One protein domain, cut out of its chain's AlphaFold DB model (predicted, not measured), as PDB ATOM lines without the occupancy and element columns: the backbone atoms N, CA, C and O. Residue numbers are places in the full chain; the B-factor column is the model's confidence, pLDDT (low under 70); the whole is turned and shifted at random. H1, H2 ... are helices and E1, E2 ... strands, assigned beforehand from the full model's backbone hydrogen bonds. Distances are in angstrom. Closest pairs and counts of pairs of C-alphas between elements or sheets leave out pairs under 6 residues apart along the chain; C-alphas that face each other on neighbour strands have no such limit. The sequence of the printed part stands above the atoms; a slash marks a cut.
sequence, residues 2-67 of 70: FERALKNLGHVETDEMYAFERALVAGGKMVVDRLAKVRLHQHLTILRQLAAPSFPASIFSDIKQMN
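What this domain is: This is residues 2 to 67 of the 70 residues of the protein "DUF1851 domain-containing protein" of Burkholderia contaminans (UniProt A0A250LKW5). A small hairpin of strands E1 and E2 has H1 packed on it and H2 following directly after E2, while residues 51 to 67, with H3, stick out as an arm that makes the length. The 66 printed residues have three named helices and two antiparallel strands, ordered H1, E1, E2, H2, H3, class mixed. The whole is loose, radius of gyration of the C-alphas 15.3 A, spanning 44 by 25 by 23 A.

How they stand to each other: H1, residues 2 to 9, comes closest to E2, residues 35 to 39, at the C-alphas of Ala 5 and Leu 35, 7.1 A. E1, residues 16 to 20, forms an antiparallel hairpin with E2; N 17 and O 38, 2.9 A, are within hydrogen-bond range. H2, residues 40 to 50, comes closest to E1 at the C-alphas of Glu 16 and Leu 40, 5.1 A. H3, residues 57 to 65, is apart from H2. Every O i to N i+4 pair is within range in H1 and H2, 4 of 5 in H3.

Where its parts are: H1 begins at C-alpha 2 (96.508, 157.636, 146.683). H2 is 15.6 A from first to last C-alpha, H3 13.7 A, ending at C-alpha 65 (111.289, 133.622, 134.198).

The domain as a whole: The printed part has no cut. The E1 to E2 link is long. Residues 22 to 30 and 58 to 67 have pLDDT under 70.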
ATOM      1  N   PHE A   2      95.725 157.544 145.449       84.44
ATOM      2  CA  PHE A   2      96.508 157.636 146.683       84.44
ATOM      3  C   PHE A   2      96.738 159.075 147.172       84.44
ATOM      4  O   PHE A   2      96.373 159.387 148.293       84.44
ATOM      5  N   GLU A   3      97.208 159.986 146.315       88.12
ATOM      6  CA  GLU A   3      97.430 161.397 146.688       88.12
ATOM      7  C   GLU A   3      96.171 162.098 147.219       88.12
ATOM      8  O   GLU A   3      96.232 162.871 148.171       88.12
ATOM      9  N   ARG A   4      95.001 161.808 146.631       86.12
ATOM     10  CA  ARG A   4      93.721 162.362 147.099       86.12
ATOM     11  C   ARG A   4      93.310 161.763 148.443       86.12
ATOM     12  O   ARG A   4      92.788 162.489 149.278       86.12
ATOM     13  N   ALA A   5      93.546 160.468 148.651       87.69
ATOM     14  CA  ALA A   5      93.314 159.822 149.941       87.69
ATOM     15  C   ALA A   5      94.239 160.411 151.013       87.69
ATOM     16  O   ALA A   5      93.763 160.790 152.074       87.69
ATOM     17  N   LEU A   6      95.522 160.602 150.696       89.00
ATOM     18  CA  LEU A   6      96.491 161.233 151.585       89.00
ATOM     19  C   LEU A   6      96.083 162.667 151.948       89.00
ATOM     20  O   LEU A   6      96.094 163.035 153.119       89.00
ATOM     21  N   LYS A   7      95.658 163.458 150.956       90.44
ATOM     22  CA  LYS A   7      95.177 164.828 151.165       90.44
ATOM     23  C   LYS A   7      93.919 164.886 152.039       90.44
ATOM     24  O   LYS A   7      93.796 165.801 152.845       90.44
ATOM     25  N   ASN A   8      92.988 163.946 151.867       87.25
ATOM     26  CA  ASN A   8      91.674 163.996 152.515       87.25
ATOM     27  C   ASN A   8      91.617 163.263 153.866       87.25
ATOM     28  O   ASN A   8      90.808 163.628 154.712       87.25
ATOM     29  N   LEU A   9      92.431 162.225 154.061       88.38
ATOM     30  CA  LEU A   9      92.388 161.328 155.224       88.38
ATOM     31  C   LEU A   9      93.668 161.385 156.074       88.38
ATOM     32  O   LEU A   9      93.700 160.804 157.159       88.38
ATOM     33  N   GLY A  10      94.707 162.080 155.600       92.31
ATOM     34  CA  GLY A  10      96.011 162.154 156.259       92.31
ATOM     35  C   GLY A  10      96.779 160.839 156.186       92.31
ATOM     36  O   GLY A  10      96.291 159.864 155.618       92.31
ATOM     37  N   HIS A  11      97.988 160.805 156.746       93.06
ATOM     38  CA  HIS A  11      98.818 159.598 156.770       93.06
ATOM     39  C   HIS A  11      98.133 158.442 157.527       93.06
ATOM     40  O   HIS A  11      97.344 158.649 158.458       93.06
ATOM     41  N   VAL A  12      98.428 157.222 157.078       91.88
ATOM     42  CA  VAL A  12      98.070 155.979 157.766       91.88
ATOM     43  C   VAL A  12      99.195 155.586 158.710       91.88
ATOM     44  O   VAL A  12     100.369 155.683 158.353       91.88
ATOM     45  N   GLU A  13      98.822 155.145 159.904       92.44
ATOM     46  CA  GLU A  13      99.752 154.541 160.855       92.44
ATOM     47  C   GLU A  13     100.118 153.107 160.440       92.44
ATOM     48  O   GLU A  13      99.481 152.510 159.574       92.44
ATOM     49  N   THR A  14     101.123 152.518 161.091       91.44
ATOM     50  CA  THR A  14     101.635 151.170 160.773       91.44
ATOM     51  C   THR A  14     100.565 150.070 160.803       91.44
ATOM     52  O   THR A  14     100.697 149.078 160.088       91.44
ATOM     53  N   ASP A  15      99.508 150.223 161.610       93.62
ATOM     54  CA  ASP A  15      98.395 149.263 161.677       93.62
ATOM     55  C   ASP A  15      97.137 149.690 160.911       93.62
ATOM     56  O   ASP A  15      96.116 148.998 160.972       93.62
ATOM     57  N   GLU A  16      97.214 150.783 160.150       93.12
ATOM     58  CA  GLU A  16      96.110 151.336 159.377       93.12
ATOM     59  C   GLU A  16      96.308 151.155 157.867       93.12
ATOM     60  O   GLU A  16      97.414 151.052 157.340       93.12
ATOM     61  N   MET A  17      95.199 151.154 157.133       92.31
ATOM     62  CA  MET A  17      95.194 151.247 155.677       92.31
ATOM     63  C   MET A  17      94.002 152.066 155.190       92.31
ATOM     64  O   MET A  17      92.984 152.166 155.877       92.31
ATOM     65  N   TYR A  18      94.089 152.604 153.973       91.56
ATOM     66  CA  TYR A  18      92.909 153.138 153.295       91.56
ATOM     67  C   TYR A  18      92.095 151.990 152.703       91.56
ATOM     68  O   TYR A  18      92.596 151.240 151.865       91.56
ATOM     69  N   ALA A  19      90.831 151.882 153.093       87.25
ATOM     70  CA  ALA A  19      89.911 150.898 152.542       87.25
ATOM     71  C   ALA A  19      88.508 151.473 152.358       87.25
ATOM     72  O   ALA A  19      88.139 152.480 152.959       87.25
ATOM     73  N   PHE A  20      87.705 150.815 151.525       84.38
ATOM     74  CA  PHE A  20      86.296 151.155 151.372       84.38
ATOM     75  C   PHE A  20      85.499 150.512 152.507       84.38
ATOM     76  O   PHE A  20      85.391 149.289 152.571       84.38
ATOM     77  N   GLU A  21      84.923 151.330 153.389       71.00
ATOM     78  CA  GLU A  21      84.145 150.841 154.537       71.00
ATOM     79  C   GLU A  21      82.881 150.088 154.085       71.00
ATOM     80  O   GLU A  21      82.480 149.092 154.687       71.00
ATOM     81  N   ARG A  22      82.262 150.528 152.980       61.44
ATOM     82  CA  ARG A  22      81.105 149.862 152.372       61.44
ATOM     83  C   ARG A  22      81.139 149.934 150.846       61.44
ATOM     84  O   ARG A  22      81.371 150.990 150.259       61.44
ATOM     85  N   ALA A  23      80.745 148.813 150.240       54.75
ATOM     86  CA  ALA A  23      80.188 148.699 148.893       54.75
ATOM     87  C   ALA A  23      81.117 148.461 147.691       54.75
ATOM     88  O   ALA A  23      80.671 148.711 146.588       54.75
ATOM     89  N   LEU A  24      82.312 147.876 147.792       55.97
ATOM     90  CA  LEU A  24      82.839 147.210 146.579       55.97
ATOM     91  C   LEU A  24      82.044 145.930 146.274       55.97
ATOM     92  O   LEU A  24      81.553 145.738 145.168       55.97
ATOM     93  N   VAL A  25      81.816 145.110 147.301       55.03
ATOM     94  CA  VAL A  25      81.109 143.822 147.183       55.03
ATOM     95  C   VAL A  25      79.605 143.987 146.895       55.03
ATOM     96  O   VAL A  25      78.984 143.094 146.335       55.03
ATOM     97  N   ALA A  26      79.017 145.145 147.219       56.66
ATOM     98  CA  ALA A  26      77.583 145.425 147.050       56.66
ATOM     99  C   ALA A  26      77.250 146.322 145.833       56.66
ATOM    100  O   ALA A  26      76.181 146.925 145.797       56.66
ATOM    101  N   GLY A  27      78.162 146.468 144.859       59.12
ATOM    102  CA  GLY A  27      77.917 147.244 143.628       59.12
ATOM    103  C   GLY A  27      78.095 148.765 143.753       59.12
ATOM    104  O   GLY A  27      77.616 149.538 142.924       59.12
ATOM    105  N   GLY A  28      78.770 149.227 144.798       61.91
ATOM    106  CA  GLY A  28      79.152 150.623 144.982       61.91
ATOM    107  C   GLY A  28      80.322 151.044 144.092       61.91
ATOM    108  O   GLY A  28      81.129 150.250 143.613       61.91
ATOM    109  N   LYS A  29      80.398 152.354 143.856       64.69
ATOM    110  CA  LYS A  29      81.397 152.971 142.980       64.69
ATOM    111  C   LYS A  29      82.740 153.098 143.707       64.69
ATOM    112  O   LYS A  29      82.775 153.517 144.863       64.69
ATOM    113  N   MET A  30      83.840 152.825 143.004       64.88
ATOM    114  CA  MET A  30      85.197 153.146 143.465       64.88
ATOM    115  C   MET A  30      85.416 154.662 143.427       64.88
ATOM    116  O   MET A  30      85.936 155.203 142.452       64.88
ATOM    117  N   VAL A  31      84.986 155.367 144.473       71.31
ATOM    118  CA  VAL A  31      85.170 156.818 144.612       71.31
ATOM    119  C   VAL A  31      86.017 157.094 145.845       71.31
ATOM    120  O   VAL A  31      85.708 156.583 146.916       71.31
ATOM    121  N   VAL A  32      87.064 157.913 145.699       71.06
ATOM    122  CA  VAL A  32      88.007 158.255 146.787       71.06
ATOM    123  C   VAL A  32      87.290 158.752 148.042       71.06
ATOM    124  O   VAL A  32      87.719 158.437 149.143       71.06
ATOM    125  N   ASP A  33      86.171 159.456 147.884       73.88
ATOM    126  CA  ASP A  33      85.390 160.019 148.991       73.88
ATOM    127  C   ASP A  33      84.740 158.946 149.889       73.88
ATOM    128  O   ASP A  33      84.165 159.268 150.922       73.88
ATOM    129  N   ARG A  34      84.816 157.664 149.502       77.38
ATOM    130  CA  ARG A  34      84.363 156.512 150.298       77.38
ATOM    131  C   ARG A  34      85.508 155.699 150.903       77.38
ATOM    132  O   ARG A  34      85.260 154.623 151.447       77.38
ATOM    133  N   LEU A  35      86.748 156.169 150.767       85.88
ATOM    134  CA  LEU A  35      87.874 155.610 151.503       85.88
ATOM    135  C   LEU A  35      87.812 156.087 152.954       85.88
ATOM    136  O   LEU A  35      87.539 157.252 153.229       85.88
ATOM    137  N   ALA A  36      88.113 155.177 153.865       87.12
ATOM    138  CA  ALA A  36      88.299 155.439 155.278       87.12
ATOM    139  C   ALA A  36      89.626 154.823 155.729       87.12
ATOM    140  O   ALA A  36      90.125 153.880 155.104       87.12
ATOM    141  N   LYS A  37      90.193 155.346 156.818       91.62
ATOM    142  CA  LYS A  37      91.297 154.679 157.511       91.62
ATOM    143  C   LYS A  37      90.718 153.557 158.362       91.62
ATOM    144  O   LYS A  37      89.816 153.789 159.162       91.62
ATOM    145  N   VAL A  38      91.200 152.340 158.146       89.88
ATOM    146  CA  VAL A  38      90.741 151.141 158.852       89.88
ATOM    147  C   VAL A  38      91.922 150.366 159.409       89.88
ATOM    148  O   VAL A  38      93.021 150.415 158.864       89.88
ATOM    149  N   ARG A  39      91.666 149.585 160.458       91.56
ATOM    150  CA  ARG A  39      92.641 148.679 161.068       91.56
ATOM    151  C   ARG A  39      92.975 147.542 160.102       91.56
ATOM    152  O   ARG A  39      92.108 146.722 159.794       91.56
ATOM    153  N   LEU A  40      94.233 147.455 159.680       91.19
ATOM    154  CA  LEU A  40      94.757 146.497 158.705       91.19
ATOM    155  C   LEU A  40      94.366 145.056 159.049       91.19
ATOM    156  O   LEU A  40      93.732 144.367 158.253       91.19
ATOM    157  N   HIS A  41      94.693 144.607 160.262       90.44
ATOM    158  CA  HIS A  41      94.445 143.225 160.682       90.44
ATOM    159  C   HIS A  41      92.955 142.870 160.706       90.44
ATOM    160  O   HIS A  41      92.567 141.797 160.239       90.44
ATOM    161  N   GLN A  42      92.112 143.768 161.222       89.19
ATOM    162  CA  GLN A  42      90.665 143.545 161.287       89.19
ATOM    163  C   GLN A  42      90.071 143.501 159.879       89.19
ATOM    164  O   GLN A  42      89.324 142.581 159.550       89.19
ATOM    165  N   HIS A  43      90.464 144.448 159.029       88.38
ATOM    166  CA  HIS A  43      89.959 144.545 157.669       88.38
ATOM    167  C   HIS A  43      90.345 143.324 156.821       88.38
ATOM    168  O   HIS A  43      89.482 142.709 156.198       88.38
ATOM    169  N   LEU A  44      91.613 142.899 156.862       87.81
ATOM    170  CA  LEU A  44      92.079 141.708 156.143       87.81
ATOM    171  C   LEU A  44      91.430 140.412 156.653       87.81
ATOM    172  O   LEU A  44      91.150 139.515 155.858       87.81
ATOM    173  N   THR A  45      91.151 140.317 157.958       88.44
ATOM    174  CA  THR A  45      90.445 139.160 158.534       88.44
ATOM    175  C   THR A  45      89.027 139.051 157.980       88.44
ATOM    176  O   THR A  45      88.617 137.964 157.574       88.44
ATOM    177  N   ILE A  46      88.304 140.173 157.886       86.88
ATOM    178  CA  ILE A  46      86.962 140.216 157.293       86.88
ATOM    179  C   ILE A  46      87.021 139.834 155.809       86.88
ATOM    180  O   ILE A  46      86.263 138.976 155.367       86.88
ATOM    181  N   LEU A  47      87.951 140.410 155.038       84.31
ATOM    182  CA  LEU A  47      88.089 140.093 153.610       84.31
ATOM    183  C   LEU A  47      88.339 138.599 153.368       84.31
ATOM    184  O   LEU A  47      87.734 138.016 152.472       84.31
ATOM    185  N   ARG A  48      89.162 137.961 154.209       83.69
ATOM    186  CA  ARG A  48      89.438 136.519 154.137       83.69
ATOM    187  C   ARG A  48      88.207 135.654 154.418       83.69
ATOM    188  O   ARG A  48      88.121 134.547 153.897       83.69
ATOM    189  N   GLN A  49      87.278 136.123 155.250       84.62
ATOM    190  CA  GLN A  49      86.017 135.419 155.504       84.62
ATOM    191  C   GLN A  49      85.036 135.553 154.334       84.62
ATOM    192  O   GLN A  49      84.223 134.658 154.120       84.62
ATOM    193  N   LEU A  50      85.111 136.653 153.578       83.62
ATOM    194  CA  LEU A  50      84.213 136.923 152.452       83.62
ATOM    195  C   LEU A  50      84.643 136.225 151.157       83.62
ATOM    196  O   LEU A  50      83.789 135.859 150.354       83.62
ATOM    197  N   ALA A  51      85.945 136.044 150.937       79.50
ATOM    198  CA  ALA A  51      86.462 135.347 149.768       79.50
ATOM    199  C   ALA A  51      87.807 134.673 150.059       79.50
ATOM    200  O   ALA A  51      88.657 135.208 150.775       79.50
ATOM    201  N   ALA A  52      88.021 133.511 149.440       77.19
ATOM    202  CA  ALA A  52      89.339 132.900 149.409       77.19
ATOM    203  C   ALA A  52      90.322 133.808 148.640       77.19
ATOM    204  O   ALA A  52      89.947 134.368 147.606       77.19
ATOM    205  N   PRO A  53      91.579 133.943 149.101       74.31
ATOM    206  CA  PRO A  53      92.596 134.679 148.363       74.31
ATOM    207  C   PRO A  53      92.777 134.077 146.966       74.31
ATOM    208  O   PRO A  53      93.093 132.896 146.833       74.31
ATOM    209  N   SER A  54      92.597 134.887 145.925       74.12
ATOM    210  CA  SER A  54      92.937 134.504 144.556       74.12
ATOM    211  C   SER A  54      94.315 135.047 144.210       74.12
ATOM    212  O   SER A  54      94.546 136.253 144.308       74.12
ATOM    213  N   PHE A  55      95.220 134.181 143.766       77.81
ATOM    214  CA  PHE A  55      96.502 134.623 143.230       77.81
ATOM    215  C   PHE A  55      96.335 135.022 141.759       77.81
ATOM    216  O   PHE A  55      95.795 134.231 140.981       77.81
ATOM    217  N   PRO A  56      96.789 136.221 141.349       74.94
ATOM    218  CA  PRO A  56      96.838 136.586 139.941       74.94
ATOM    219  C   PRO A  56      97.690 135.581 139.162       74.94
ATOM    220  O   PRO A  56      98.816 135.276 139.559       74.94
ATOM    221  N   ALA A  57      97.182 135.108 138.022       70.06
ATOM    222  CA  ALA A  57      97.907 134.172 137.161       70.06
ATOM    223  C   ALA A  57      99.284 134.713 136.717       70.06
ATOM    224  O   ALA A  57     100.211 133.935 136.499       70.06
ATOM    225  N   SER A  58      99.438 136.042 136.652       67.50
ATOM    226  CA  SER A  58     100.682 136.720 136.271       67.50
ATOM    227  C   SER A  58     101.854 136.465 137.228       67.50
ATOM    228  O   SER A  58     102.998 136.455 136.788       67.50
ATOM    229  N   ILE A  59     101.593 136.171 138.508       65.62
ATOM    230  CA  ILE A  59     102.658 135.851 139.475       65.62
ATOM    231  C   ILE A  59     103.388 134.556 139.070       65.62
ATOM    232  O   ILE A  59     104.598 134.428 139.249       65.62
ATOM    233  N   PHE A  60     102.681 133.596 138.469       65.38
ATOM    234  CA  PHE A  60     103.281 132.329 138.045       65.38
ATOM    235  C   PHE A  60     104.134 132.470 136.776       65.38
ATOM    236  O   PHE A  60     105.116 131.740 136.620       65.38
ATOM    237  N   SER A  61     103.812 133.417 135.888       60.88
ATOM    238  CA  SER A  61     104.669 133.744 134.739       60.88
ATOM    239  C   SER A  61     105.998 134.367 135.168       60.88
ATOM    240  O   SER A  61     107.023 134.060 134.559       60.88
ATOM    241  N   ASP A  62     106.013 135.147 136.250       60.66
ATOM    242  CA  ASP A  62     107.232 135.789 136.756       60.66
ATOM    243  C   ASP A  62     108.174 134.771 137.428       60.66
ATOM    244  O   ASP A  62     109.383 134.771 137.178       60.66
ATOM    245  N   ILE A  63     107.626 133.807 138.182       59.81
ATOM    246  CA  ILE A  63     108.406 132.721 138.814       59.81
ATOM    247  C   ILE A  63     109.061 131.803 137.766       59.81
ATOM    248  O   ILE A  63     110.168 131.294 137.980       59.81
ATOM    249  N   LYS A  64     108.418 131.599 136.608       58.66
ATOM    250  CA  LYS A  64     108.995 130.807 135.511       58.66
ATOM    251  C   LYS A  64     110.185 131.515 134.851       58.66
ATOM    252  O   LYS A  64     111.122 130.836 134.440       58.66
ATOM    253  N   GLN A  65     110.186 132.849 134.786       59.47
ATOM    254  CA  GLN A  65     111.289 133.622 134.198       59.47
ATOM    255  C   GLN A  65     112.516 133.734 135.114       59.47
ATOM    256  O   GLN A  65     113.634 133.825 134.618       59.47
ATOM    257  N   MET A  66     112.345 133.630 136.434       58.28
ATOM    258  CA  MET A  66     113.467 133.599 137.385       58.28
ATOM    259  C   MET A  66     114.255 132.275 137.406       58.28
ATOM    260  O   MET A  66     115.328 132.226 137.998       58.28
ATOM    261  N   ASN A  67     113.750 131.213 136.765       58.19
ATOM    262  CA  ASN A  67     114.416 129.905 136.673       58.19
ATOM    263  C   ASN A  67     114.932 129.585 135.253       58.19
ATOM    264  O   ASN A  67     115.177 128.420 134.933       58.19
TER     265      ASN A  67